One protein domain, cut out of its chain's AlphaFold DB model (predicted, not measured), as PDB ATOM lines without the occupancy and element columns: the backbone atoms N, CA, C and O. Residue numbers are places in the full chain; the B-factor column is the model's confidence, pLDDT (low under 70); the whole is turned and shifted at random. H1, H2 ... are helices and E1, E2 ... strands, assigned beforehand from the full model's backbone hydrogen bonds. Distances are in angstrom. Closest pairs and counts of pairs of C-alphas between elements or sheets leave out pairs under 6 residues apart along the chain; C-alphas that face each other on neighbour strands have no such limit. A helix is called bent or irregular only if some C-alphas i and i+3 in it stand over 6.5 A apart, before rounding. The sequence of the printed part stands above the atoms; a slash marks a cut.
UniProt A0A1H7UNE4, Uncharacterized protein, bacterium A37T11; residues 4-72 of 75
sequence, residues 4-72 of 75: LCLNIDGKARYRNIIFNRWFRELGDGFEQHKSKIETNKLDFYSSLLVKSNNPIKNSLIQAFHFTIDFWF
ATOM      1  N   LEU A   4      10.305  54.050 -36.262       59.31
ATOM      2  CA  LEU A   4      10.950  54.407 -37.534       59.31
ATOM      3  C   LEU A   4      11.346  53.184 -38.357       59.31
ATOM      4  O   LEU A   4      12.156  52.358 -37.944       59.31
ATOM      5  N   CYS A   5      10.754  53.151 -39.546       64.31
ATOM      6  CA  CYS A   5      10.942  52.185 -40.609       64.31
ATOM      7  C   CYS A   5      11.763  52.879 -41.701       64.31
ATOM      8  O   CYS A   5      11.242  53.739 -42.407       64.31
ATOM      9  N   LEU A   6      13.056  52.577 -41.790       59.09
ATOM     10  CA  LEU A   6      13.896  53.025 -42.899       59.09
ATOM     11  C   LEU A   6      14.729  51.832 -43.353       59.09
ATOM     12  O   LEU A   6      15.580  51.341 -42.612       59.09
ATOM     13  N   ASN A   7      14.436  51.382 -44.564       59.94
ATOM     14  CA  ASN A   7      15.077  50.289 -45.292       59.94
ATOM     15  C   ASN A   7      15.945  50.805 -46.452       59.94
ATOM     16  O   ASN A   7      16.243  50.065 -47.381       59.94
ATOM     17  N   ILE A   8      16.267  52.103 -46.452       61.81
ATOM     18  CA  ILE A   8      16.815  52.798 -47.626       61.81
ATOM     19  C   ILE A   8      18.226  53.361 -47.434       61.81
ATOM     20  O   ILE A   8      18.769  53.927 -48.377       61.81
ATOM     21  N   ASP A   9      18.826  53.268 -46.243       73.62
ATOM     22  CA  ASP A   9      20.063  54.007 -45.932       73.62
ATOM     23  C   ASP A   9      21.216  53.181 -45.327       73.62
ATOM     24  O   ASP A   9      22.219  53.780 -44.931       73.62
ATOM     25  N   GLY A  10      21.131  51.847 -45.239       76.88
ATOM     26  CA  GLY A  10      22.229  51.001 -44.742       76.88
ATOM     27  C   GLY A  10      22.395  50.993 -43.221       76.88
ATOM     28  O   GLY A  10      23.403  50.502 -42.706       76.88
ATOM     29  N   LYS A  11      21.481  51.620 -42.466       80.75
ATOM     30  CA  LYS A  11      21.663  51.885 -41.025       80.75
ATOM     31  C   LYS A  11      20.829  50.992 -40.111       80.75
ATOM     32  O   LYS A  11      20.742  51.284 -38.913       80.75
ATOM     33  N   ALA A  12      20.267  49.890 -40.614       79.94
ATOM     34  CA  ALA A  12      19.460  48.957 -39.822       79.94
ATOM     35  C   ALA A  12      20.186  48.487 -38.548       79.94
ATOM     36  O   ALA A  12      19.647  48.564 -37.442       79.94
ATOM     37  N   ARG A  13      21.465  48.105 -38.674       81.56
ATOM     38  CA  ARG A  13      22.302  47.679 -37.539       81.56
ATOM     39  C   ARG A  13      22.500  48.778 -36.492       81.56
ATOM     40  O   ARG A  13      22.396  48.505 -35.297       81.56
ATOM     41  N   TYR A  14      22.790  50.010 -36.913       83.38
ATOM     42  CA  TYR A  14      22.985  51.131 -35.988       83.38
ATOM     43  C   TYR A  14      21.693  51.470 -35.242       83.38
ATOM     44  O   TYR A  14      21.725  51.695 -34.033       83.38
ATOM     45  N   ARG A  15      20.550  51.431 -35.937       82.00
ATOM     46  CA  ARG A  15      19.235  51.618 -35.316       82.00
ATOM     47  C   ARG A  15      18.939  50.524 -34.294       82.00
ATOM     48  O   ARG A  15      18.573  50.857 -33.173       82.00
ATOM     49  N   ASN A  16      19.219  49.259 -34.606       83.25
ATOM     50  CA  ASN A  16      19.086  48.168 -33.637       83.25
ATOM     51  C   ASN A  16      19.880  48.430 -32.343       83.25
ATOM     52  O   ASN A  16      19.351  48.281 -31.243       83.25
ATOM     53  N   ILE A  17      21.131  48.885 -32.458       85.94
ATOM     54  CA  ILE A  17      21.969  49.213 -31.294       85.94
ATOM     55  C   ILE A  17      21.353  50.353 -30.468       85.94
ATOM     56  O   ILE A  17      21.229  50.224 -29.249       85.94
ATOM     57  N   ILE A  18      20.955  51.452 -31.116       85.81
ATOM     58  CA  ILE A  18      20.407  52.640 -30.441       85.81
ATOM     59  C   ILE A  18      19.098  52.306 -29.721       85.81
ATOM     60  O   ILE A  18      18.944  52.631 -28.547       85.81
ATOM     61  N   PHE A  19      18.178  51.611 -30.386       83.38
ATOM     62  CA  PHE A  19      16.872  51.289 -29.813       83.38
ATOM     63  C   PHE A  19      16.975  50.299 -28.652       83.38
ATOM     64  O   PHE A  19      16.302  50.481 -27.641       83.38
ATOM     65  N   ASN A  20      17.867  49.304 -28.735       86.19
ATOM     66  CA  ASN A  20      18.122  48.409 -27.603       86.19
ATOM     67  C   ASN A  20      18.741  49.154 -26.413       86.19
ATOM     68  O   ASN A  20      18.457  48.821 -25.264       86.19
ATOM     69  N   ARG A  21      19.586  50.161 -26.666       89.69
ATOM     70  CA  ARG A  21      20.132  51.012 -25.604       89.69
ATOM     71  C   ARG A  21      19.031  51.837 -24.940       89.69
ATOM     72  O   ARG A  21      18.927  51.805 -23.722       89.69
ATOM     73  N   TRP A  22      18.187  52.503 -25.725       87.00
ATOM     74  CA  TRP A  22      17.060  53.270 -25.191       87.00
ATOM     75  C   TRP A  22      16.090  52.400 -24.399       87.00
ATOM     76  O   TRP A  22      15.662  52.804 -23.328       87.00
ATOM     77  N   PHE A  23      15.783  51.190 -24.876       88.12
ATOM     78  CA  PHE A  23      14.934  50.256 -24.138       88.12
ATOM     79  C   PHE A  23      15.499  49.942 -22.745       88.12
ATOM     80  O   PHE A  23      14.775  50.012 -21.756       88.12
ATOM     81  N   ARG A  24      16.810  49.679 -22.654       89.94
ATOM     82  CA  ARG A  24      17.493  49.452 -21.369       89.94
ATOM     83  C   ARG A  24      17.465  50.680 -20.458       89.94
ATOM     84  O   ARG A  24      17.326  50.524 -19.254       89.94
ATOM     85  N   GLU A  25      17.612  51.880 -21.020       90.25
ATOM     86  CA  GLU A  25      17.602  53.142 -20.264       90.25
ATOM     87  C   GLU A  25      16.196  53.521 -19.766       90.25
ATOM     88  O   GLU A  25      16.060  54.112 -18.699       90.25
ATOM     89  N   LEU A  26      15.146  53.163 -20.514       85.88
ATOM     90  CA  LEU A  26      13.748  53.426 -20.155       85.88
ATOM     91  C   LEU A  26      13.224  52.519 -19.025       85.88
ATOM     92  O   LEU A  26      12.277  52.904 -18.335       85.88
ATOM     93  N   GLY A  27      13.833  51.347 -18.826       81.62
ATOM     94  CA  GLY A  27      13.512  50.418 -17.739       81.62
ATOM     95  C   GLY A  27      12.170  49.684 -17.889       81.62
ATOM     96  O   GLY A  27      11.533  49.701 -18.942       81.62
ATOM     97  N   ASP A  28      11.726  49.050 -16.799       82.88
ATOM     98  CA  ASP A  28      10.643  48.046 -16.772       82.88
ATOM     99  C   ASP A  28       9.231  48.577 -17.104       82.88
ATOM    100  O   ASP A  28       8.268  47.818 -17.209       82.88
ATOM    101  N   GLY A  29       9.076  49.892 -17.283       88.62
ATOM    102  CA  GLY A  29       7.798  50.523 -17.635       88.62
ATOM    103  C   GLY A  29       7.417  50.412 -19.115       88.62
ATOM    104  O   GLY A  29       6.386  50.967 -19.516       88.62
ATOM    105  N   PHE A  30       8.251  49.762 -19.929       89.38
ATOM    106  CA  PHE A  30       8.095  49.676 -21.375       89.38
ATOM    107  C   PHE A  30       8.252  48.247 -21.896       89.38
ATOM    108  O   PHE A  30       8.950  47.417 -21.323       89.38
ATOM    109  N   GLU A  31       7.641  47.998 -23.049       89.25
ATOM    110  CA  GLU A  31       7.790  46.797 -23.862       89.25
ATOM    111  C   GLU A  31       8.397  47.185 -25.212       89.25
ATOM    112  O   GLU A  31       8.011  48.194 -25.820       89.25
ATOM    113  N   GLN A  32       9.348  46.376 -25.679       89.50
ATOM    114  CA  GLN A  32       9.961  46.516 -26.992       89.50
ATOM    115  C   GLN A  32       9.518  45.373 -27.903       89.50
ATOM    116  O   GLN A  32       9.775  44.205 -27.623       89.50
ATOM    117  N   HIS A  33       8.925  45.727 -29.039       88.38
ATOM    118  CA  HIS A  33       8.643  44.813 -30.142       88.38
ATOM    119  C   HIS A  33       9.546  45.179 -31.320       88.38
ATOM    120  O   HIS A  33       9.848  46.354 -31.539       88.38
ATOM    121  N   LYS A  34      10.025  44.186 -32.064       84.19
ATOM    122  CA  LYS A  34      10.931  44.380 -33.200       84.19
ATOM    123  C   LYS A  34      10.630  43.378 -34.306       84.19
ATOM    124  O   LYS A  34      10.051  42.328 -34.035       84.19
ATOM    125  N   SER A  35      11.045  43.728 -35.513       78.25
ATOM    126  CA  SER A  35      11.045  42.855 -36.686       78.25
ATOM    127  C   SER A  35      11.960  41.628 -36.466       78.25
ATOM    128  O   SER A  35      12.930  41.710 -35.699       78.25
ATOM    129  N   LYS A  36      11.621  40.474 -37.056       70.06
ATOM    130  CA  LYS A  36      12.329  39.185 -36.900       70.06
ATOM    131  C   LYS A  36      13.636  39.100 -37.694       70.06
ATOM    132  O   LYS A  36      14.541  38.378 -37.275       70.06
ATOM    133  N   ILE A  37      13.733  39.810 -38.814       63.62
ATOM    134  CA  ILE A  37      14.793  39.656 -39.804       63.62
ATOM    135  C   ILE A  37      16.163  39.965 -39.210       63.62
ATOM    136  O   ILE A  37      16.443  41.041 -38.671       63.62
ATOM    137  N   GLU A  38      17.066  39.011 -39.423       55.66
ATOM    138  CA  GLU A  38      18.494  39.257 -39.411       55.66
ATOM    139  C   GLU A  38      18.816  40.315 -40.467       55.66
ATOM    140  O   GLU A  38      18.647  40.095 -41.665       55.66
ATOM    141  N   THR A  39      19.291  41.458 -39.987       54.16
ATOM    142  CA  THR A  39      19.599  42.738 -40.650       54.16
ATOM    143  C   THR A  39      20.381  42.697 -41.977       54.16
ATOM    144  O   THR A  39      20.746  43.748 -42.489       54.16
ATOM    145  N   ASN A  40      20.675  41.528 -42.545       52.47
ATOM    146  CA  ASN A  40      21.634  41.343 -43.625       52.47
ATOM    147  C   ASN A  40      21.011  41.183 -45.021       52.47
ATOM    148  O   ASN A  40      21.696  41.491 -45.990       52.47
ATOM    149  N   LYS A  41      19.759  40.711 -45.165       60.78
ATOM    150  CA  LYS A  41      19.153  40.510 -46.503       60.78
ATOM    151  C   LYS A  41      18.330  41.697 -47.005       60.78
ATOM    152  O   LYS A  41      18.443  42.038 -48.175       60.78
ATOM    153  N   LEU A  42      17.529  42.316 -46.137       66.00
ATOM    154  CA  LEU A  42      16.608  43.396 -46.529       66.00
ATOM    155  C   LEU A  42      17.026  44.787 -46.030       66.00
ATOM    156  O   LEU A  42      16.291  45.742 -46.260       66.00
ATOM    157  N   ASP A  43      18.150  44.899 -45.301       73.19
ATOM    158  CA  ASP A  43      18.551  46.123 -44.569       73.19
ATOM    159  C   ASP A  43      17.365  46.764 -43.815       73.19
ATOM    160  O   ASP A  43      17.200  47.979 -43.703       73.19
ATOM    161  N   PHE A  44      16.486  45.899 -43.308       76.75
ATOM    162  CA  PHE A  44      15.243  46.277 -42.671       76.75
ATOM    163  C   PHE A  44      15.417  46.245 -41.160       76.75
ATOM    164  O   PHE A  44      15.927  45.281 -40.587       76.75
ATOM    165  N   TYR A  45      14.980  47.315 -40.506       81.00
ATOM    166  CA  TYR A  45      14.830  47.348 -39.061       81.00
ATOM    167  C   TYR A  45      13.597  48.160 -38.712       81.00
ATOM    168  O   TYR A  45      13.487  49.327 -39.100       81.00
ATOM    169  N   SER A  46      12.713  47.562 -37.923       81.69
ATOM    170  CA  SER A  46      11.636  48.283 -37.265       81.69
ATOM    171  C   SER A  46      11.548  47.878 -35.797       81.69
ATOM    172  O   SER A  46      11.812  46.735 -35.413       81.69
ATOM    173  N   SER A  47      11.210  48.846 -34.949       85.81
ATOM    174  CA  SER A  47      10.987  48.606 -33.531       85.81
ATOM    175  C   SER A  47       9.916  49.539 -32.986       85.81
ATOM    176  O   SER A  47       9.843  50.716 -33.343       85.81
ATOM    177  N   LEU A  48       9.090  48.987 -32.105       87.50
ATOM    178  CA  LEU A  48       8.053  49.669 -31.357       87.50
ATOM    179  C   LEU A  48       8.410  49.637 -29.869       87.50
ATOM    180  O   LEU A  48       8.569  48.565 -29.292       87.50
ATOM    181  N   LEU A  49       8.463  50.817 -29.250       88.44
ATOM    182  CA  LEU A  49       8.508  50.991 -27.798       88.44
ATOM    183  C   LEU A  49       7.158  51.508 -27.294       88.44
ATOM    184  O   LEU A  49       6.691  52.587 -27.695       88.44
ATOM    185  N   VAL A  50       6.540  50.749 -26.392       88.81
ATOM    186  CA  VAL A  50       5.216  51.041 -25.832       88.81
ATOM    187  C   VAL A  50       5.247  50.942 -24.311       88.81
ATOM    188  O   VAL A  50       5.907  50.072 -23.764       88.81
ATOM    189  N   LYS A  51       4.561  51.853 -23.609       90.25
ATOM    190  CA  LYS A  51       4.425  51.756 -22.149       90.25
ATOM    191  C   LYS A  51       3.591  50.533 -21.785       90.25
ATOM    192  O   LYS A  51       2.524  50.342 -22.373       90.25
ATOM    193  N   SER A  52       4.012  49.789 -20.771       89.62
ATOM    194  CA  SER A  52       3.331  48.562 -20.342       89.62
ATOM    195  C   SER A  52       1.898  48.829 -19.861       89.62
ATOM    196  O   SER A  52       1.006  48.013 -20.077       89.62
ATOM    197  N   ASN A  53       1.647  50.011 -19.283       92.12
ATOM    198  CA  ASN A  53       0.326  50.449 -18.815       92.12
ATOM    199  C   ASN A  53      -0.499  51.225 -19.859       92.12
ATOM    200  O   ASN A  53      -1.493  51.859 -19.507       92.12
ATOM    201  N   ASN A  54      -0.095  51.226 -21.133       89.12
ATOM    202  CA  ASN A  54      -0.858  51.902 -22.175       89.12
ATOM    203  C   ASN A  54      -2.191  51.155 -22.427       89.12
ATOM    204  O   ASN A  54      -2.158  49.975 -22.782       89.12
ATOM    205  N   PRO A  55      -3.359  51.818 -22.309       94.69
ATOM    206  CA  PRO A  55      -4.665  51.164 -22.439       94.69
ATOM    207  C   PRO A  55      -4.933  50.582 -23.834       94.69
ATOM    208  O   PRO A  55      -5.719  49.651 -23.966       94.69
ATOM    209  N   ILE A  56      -4.264  51.092 -24.873       94.25
ATOM    210  CA  ILE A  56      -4.394  50.624 -26.262       94.25
ATOM    211  C   ILE A  56      -3.151  49.861 -26.742       94.25
ATOM    212  O   ILE A  56      -2.955  49.675 -27.943       94.25
ATOM    213  N   LYS A  57      -2.288  49.417 -25.817       91.31
ATOM    214  CA  LYS A  57      -1.022  48.728 -26.117       91.31
ATOM    215  C   LYS A  57      -1.194  47.598 -27.135       91.31
ATOM    216  O   LYS A  57      -0.469  47.550 -28.123       91.31
ATOM    217  N   ASN A  58      -2.171  46.720 -26.914       92.94
ATOM    218  CA  ASN A  58      -2.381  45.547 -27.761       92.94
ATOM    219  C   ASN A  58      -2.751  45.934 -29.197       92.94
ATOM    220  O   ASN A  58      -2.222  45.349 -30.137       92.94
ATOM    221  N   SER A  59      -3.587  46.959 -29.375       93.81
ATOM    222  CA  SER A  59      -3.935  47.474 -30.703       93.81
ATOM    223  C   SER A  59      -2.716  48.052 -31.426       93.81
ATOM    224  O   SER A  59      -2.565  47.841 -32.624       93.81
ATOM    225  N   LEU A  60      -1.813  48.726 -30.704       90.62
ATOM    226  CA  LEU A  60      -0.567  49.247 -31.277       90.62
ATOM    227  C   LEU A  60       0.379  48.122 -31.714       90.62
ATOM    228  O   LEU A  60       0.946  48.195 -32.800       90.62
ATOM    229  N   ILE A  61       0.527  47.077 -30.894       90.06
ATOM    230  CA  ILE A  61       1.355  45.904 -31.216       90.06
ATOM    231  C   ILE A  61       0.788  45.162 -32.433       90.06
ATOM    232  O   ILE A  61       1.538  44.784 -33.329       90.06
ATOM    233  N   GLN A  62      -0.533  44.981 -32.501       91.81
ATOM    234  CA  GLN A  62      -1.184  44.331 -33.640       91.81
ATOM    235  C   GLN A  62      -1.015  45.138 -34.928       91.81
ATOM    236  O   GLN A  62      -0.602  44.581 -35.940       91.81
ATOM    237  N   ALA A  63      -1.276  46.449 -34.889       90.19
ATOM    238  CA  ALA A  63      -1.082  47.319 -36.046       90.19
ATOM    239  C   ALA A  63       0.385  47.340 -36.507       90.19
ATOM    240  O   ALA A  63       0.653  47.369 -37.708       90.19
ATOM    241  N   PHE A  64       1.331  47.284 -35.562       88.44
ATOM    242  CA  PHE A  64       2.754  47.173 -35.858       88.44
ATOM    243  C   PHE A  64       3.072  45.913 -36.659       88.44
ATOM    244  O   PHE A  64       3.570  46.026 -37.775       88.44
ATOM    245  N   HIS A  65       2.746  44.735 -36.122       85.94
ATOM    246  CA  HIS A  65       3.040  43.472 -36.798       85.94
ATOM    247  C   HIS A  65       2.290  43.342 -38.125       85.94
ATOM    248  O   HIS A  65       2.915  43.011 -39.123       85.94
ATOM    249  N   PHE A  66       1.015  43.743 -38.182       89.06
ATOM    250  CA  PHE A  66       0.258  43.790 -39.436       89.06
ATOM    251  C   PHE A  66       0.960  44.630 -40.510       89.06
ATOM    252  O   PHE A  66       1.012  44.237 -41.670       89.06
ATOM    253  N   THR A  67       1.514  45.789 -40.139       85.31
ATOM    254  CA  THR A  67       2.221  46.660 -41.089       85.31
ATOM    255  C   THR A  67       3.485  45.989 -41.616       85.31
ATOM    256  O   THR A  67       3.771  46.092 -42.806       85.31
ATOM    257  N   ILE A  68       4.244  45.307 -40.756       83.94
ATOM    258  CA  ILE A  68       5.438  44.585 -41.199       83.94
ATOM    259  C   ILE A  68       5.039  43.448 -42.137       83.94
ATOM    260  O   ILE A  68       5.509  43.433 -43.264       83.94
ATOM    261  N   ASP A  69       4.111  42.585 -41.721       84.00
ATOM    262  CA  ASP A  69       3.683  41.419 -42.500       84.00
ATOM    263  C   ASP A  69       3.084  41.826 -43.861       84.00
ATOM    264  O   ASP A  69       3.265  41.137 -44.863       84.00
ATOM    265  N   PHE A  70       2.380  42.962 -43.924       85.06
ATOM    266  CA  PHE A  70       1.781  43.466 -45.161       85.06
ATOM    267  C   PHE A  70       2.823  44.007 -46.151       85.06
ATOM    268  O   PHE A  70       2.743  43.722 -47.345       85.06
ATOM    269  N   TRP A  71       3.778  44.818 -45.683       80.38
ATOM    270  CA  TRP A  71       4.763  45.481 -46.554       80.38
ATOM    271  C   TRP A  71       6.034  44.654 -46.777       80.38
ATOM    272  O   TRP A  71       6.735  44.856 -47.768       80.38
ATOM    273  N   PHE A  72       6.319  43.730 -45.866       78.12
ATOM    274  CA  PHE A  72       7.487  42.859 -45.840       78.12
ATOM    275  C   PHE A  72       7.024  41.420 -45.538       78.12
ATOM    276  O   PHE A  72       7.322  40.883 -44.482       78.12
TER     277      PHE A  72
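This is residues 4 to 72 of the 75 residues of an uncharacterized protein of bacterium A37T11 (UniProt A0A1H7UNE4). A two-stranded antiparallel hairpin, E1 and E2, lies between two helices, H1 and H2, with the long elements running roughly along one axis. The printed part has 69 residues, in the order H1, E1, E2, H2, of mixed class. It is compact, with a radius of gyration of the C-alphas of 12.5 A, and only just flat, spanning 34 by 28 by 15 A.

E1, residues 30 to 34, and E2, residues 47 to 51, are antiparallel at 161 degrees; N 31 and O 50 are 2.8 A apart, within hydrogen-bond range. H1, residues 12 to 29, has its closest C-alphas to E1 at Phe 23 and Gln 32, 6.8 A. H2, residues 57 to 71, has its closest to E2 at Lys 57 and Val 50, 6.7 A. H1 and H2 are apart. Every O i to N i+4 pair is within hydrogen-bond range in H2, and 12 of 14 in H1.

H1, 25.1 A long, begins at C-alpha 12 (19.460, 48.957, -39.822); it has a kink of 42 degrees near residue 23 and is irregular, C-alphas 25 and 28 being 9.3 A apart. E1 measures 13.3 A and E2 13.5 A. H2, 21.5 A, ends at C-alpha 71 (4.763, 45.481, -46.554).

The farthest C-alphas, Lys 41 and Pro 55, are 35.5 A apart. The printed part has no cut. The link E1 to E2 is long, 12 residues. Residues 4 to 8 and 37 to 42 have pLDDT under 70.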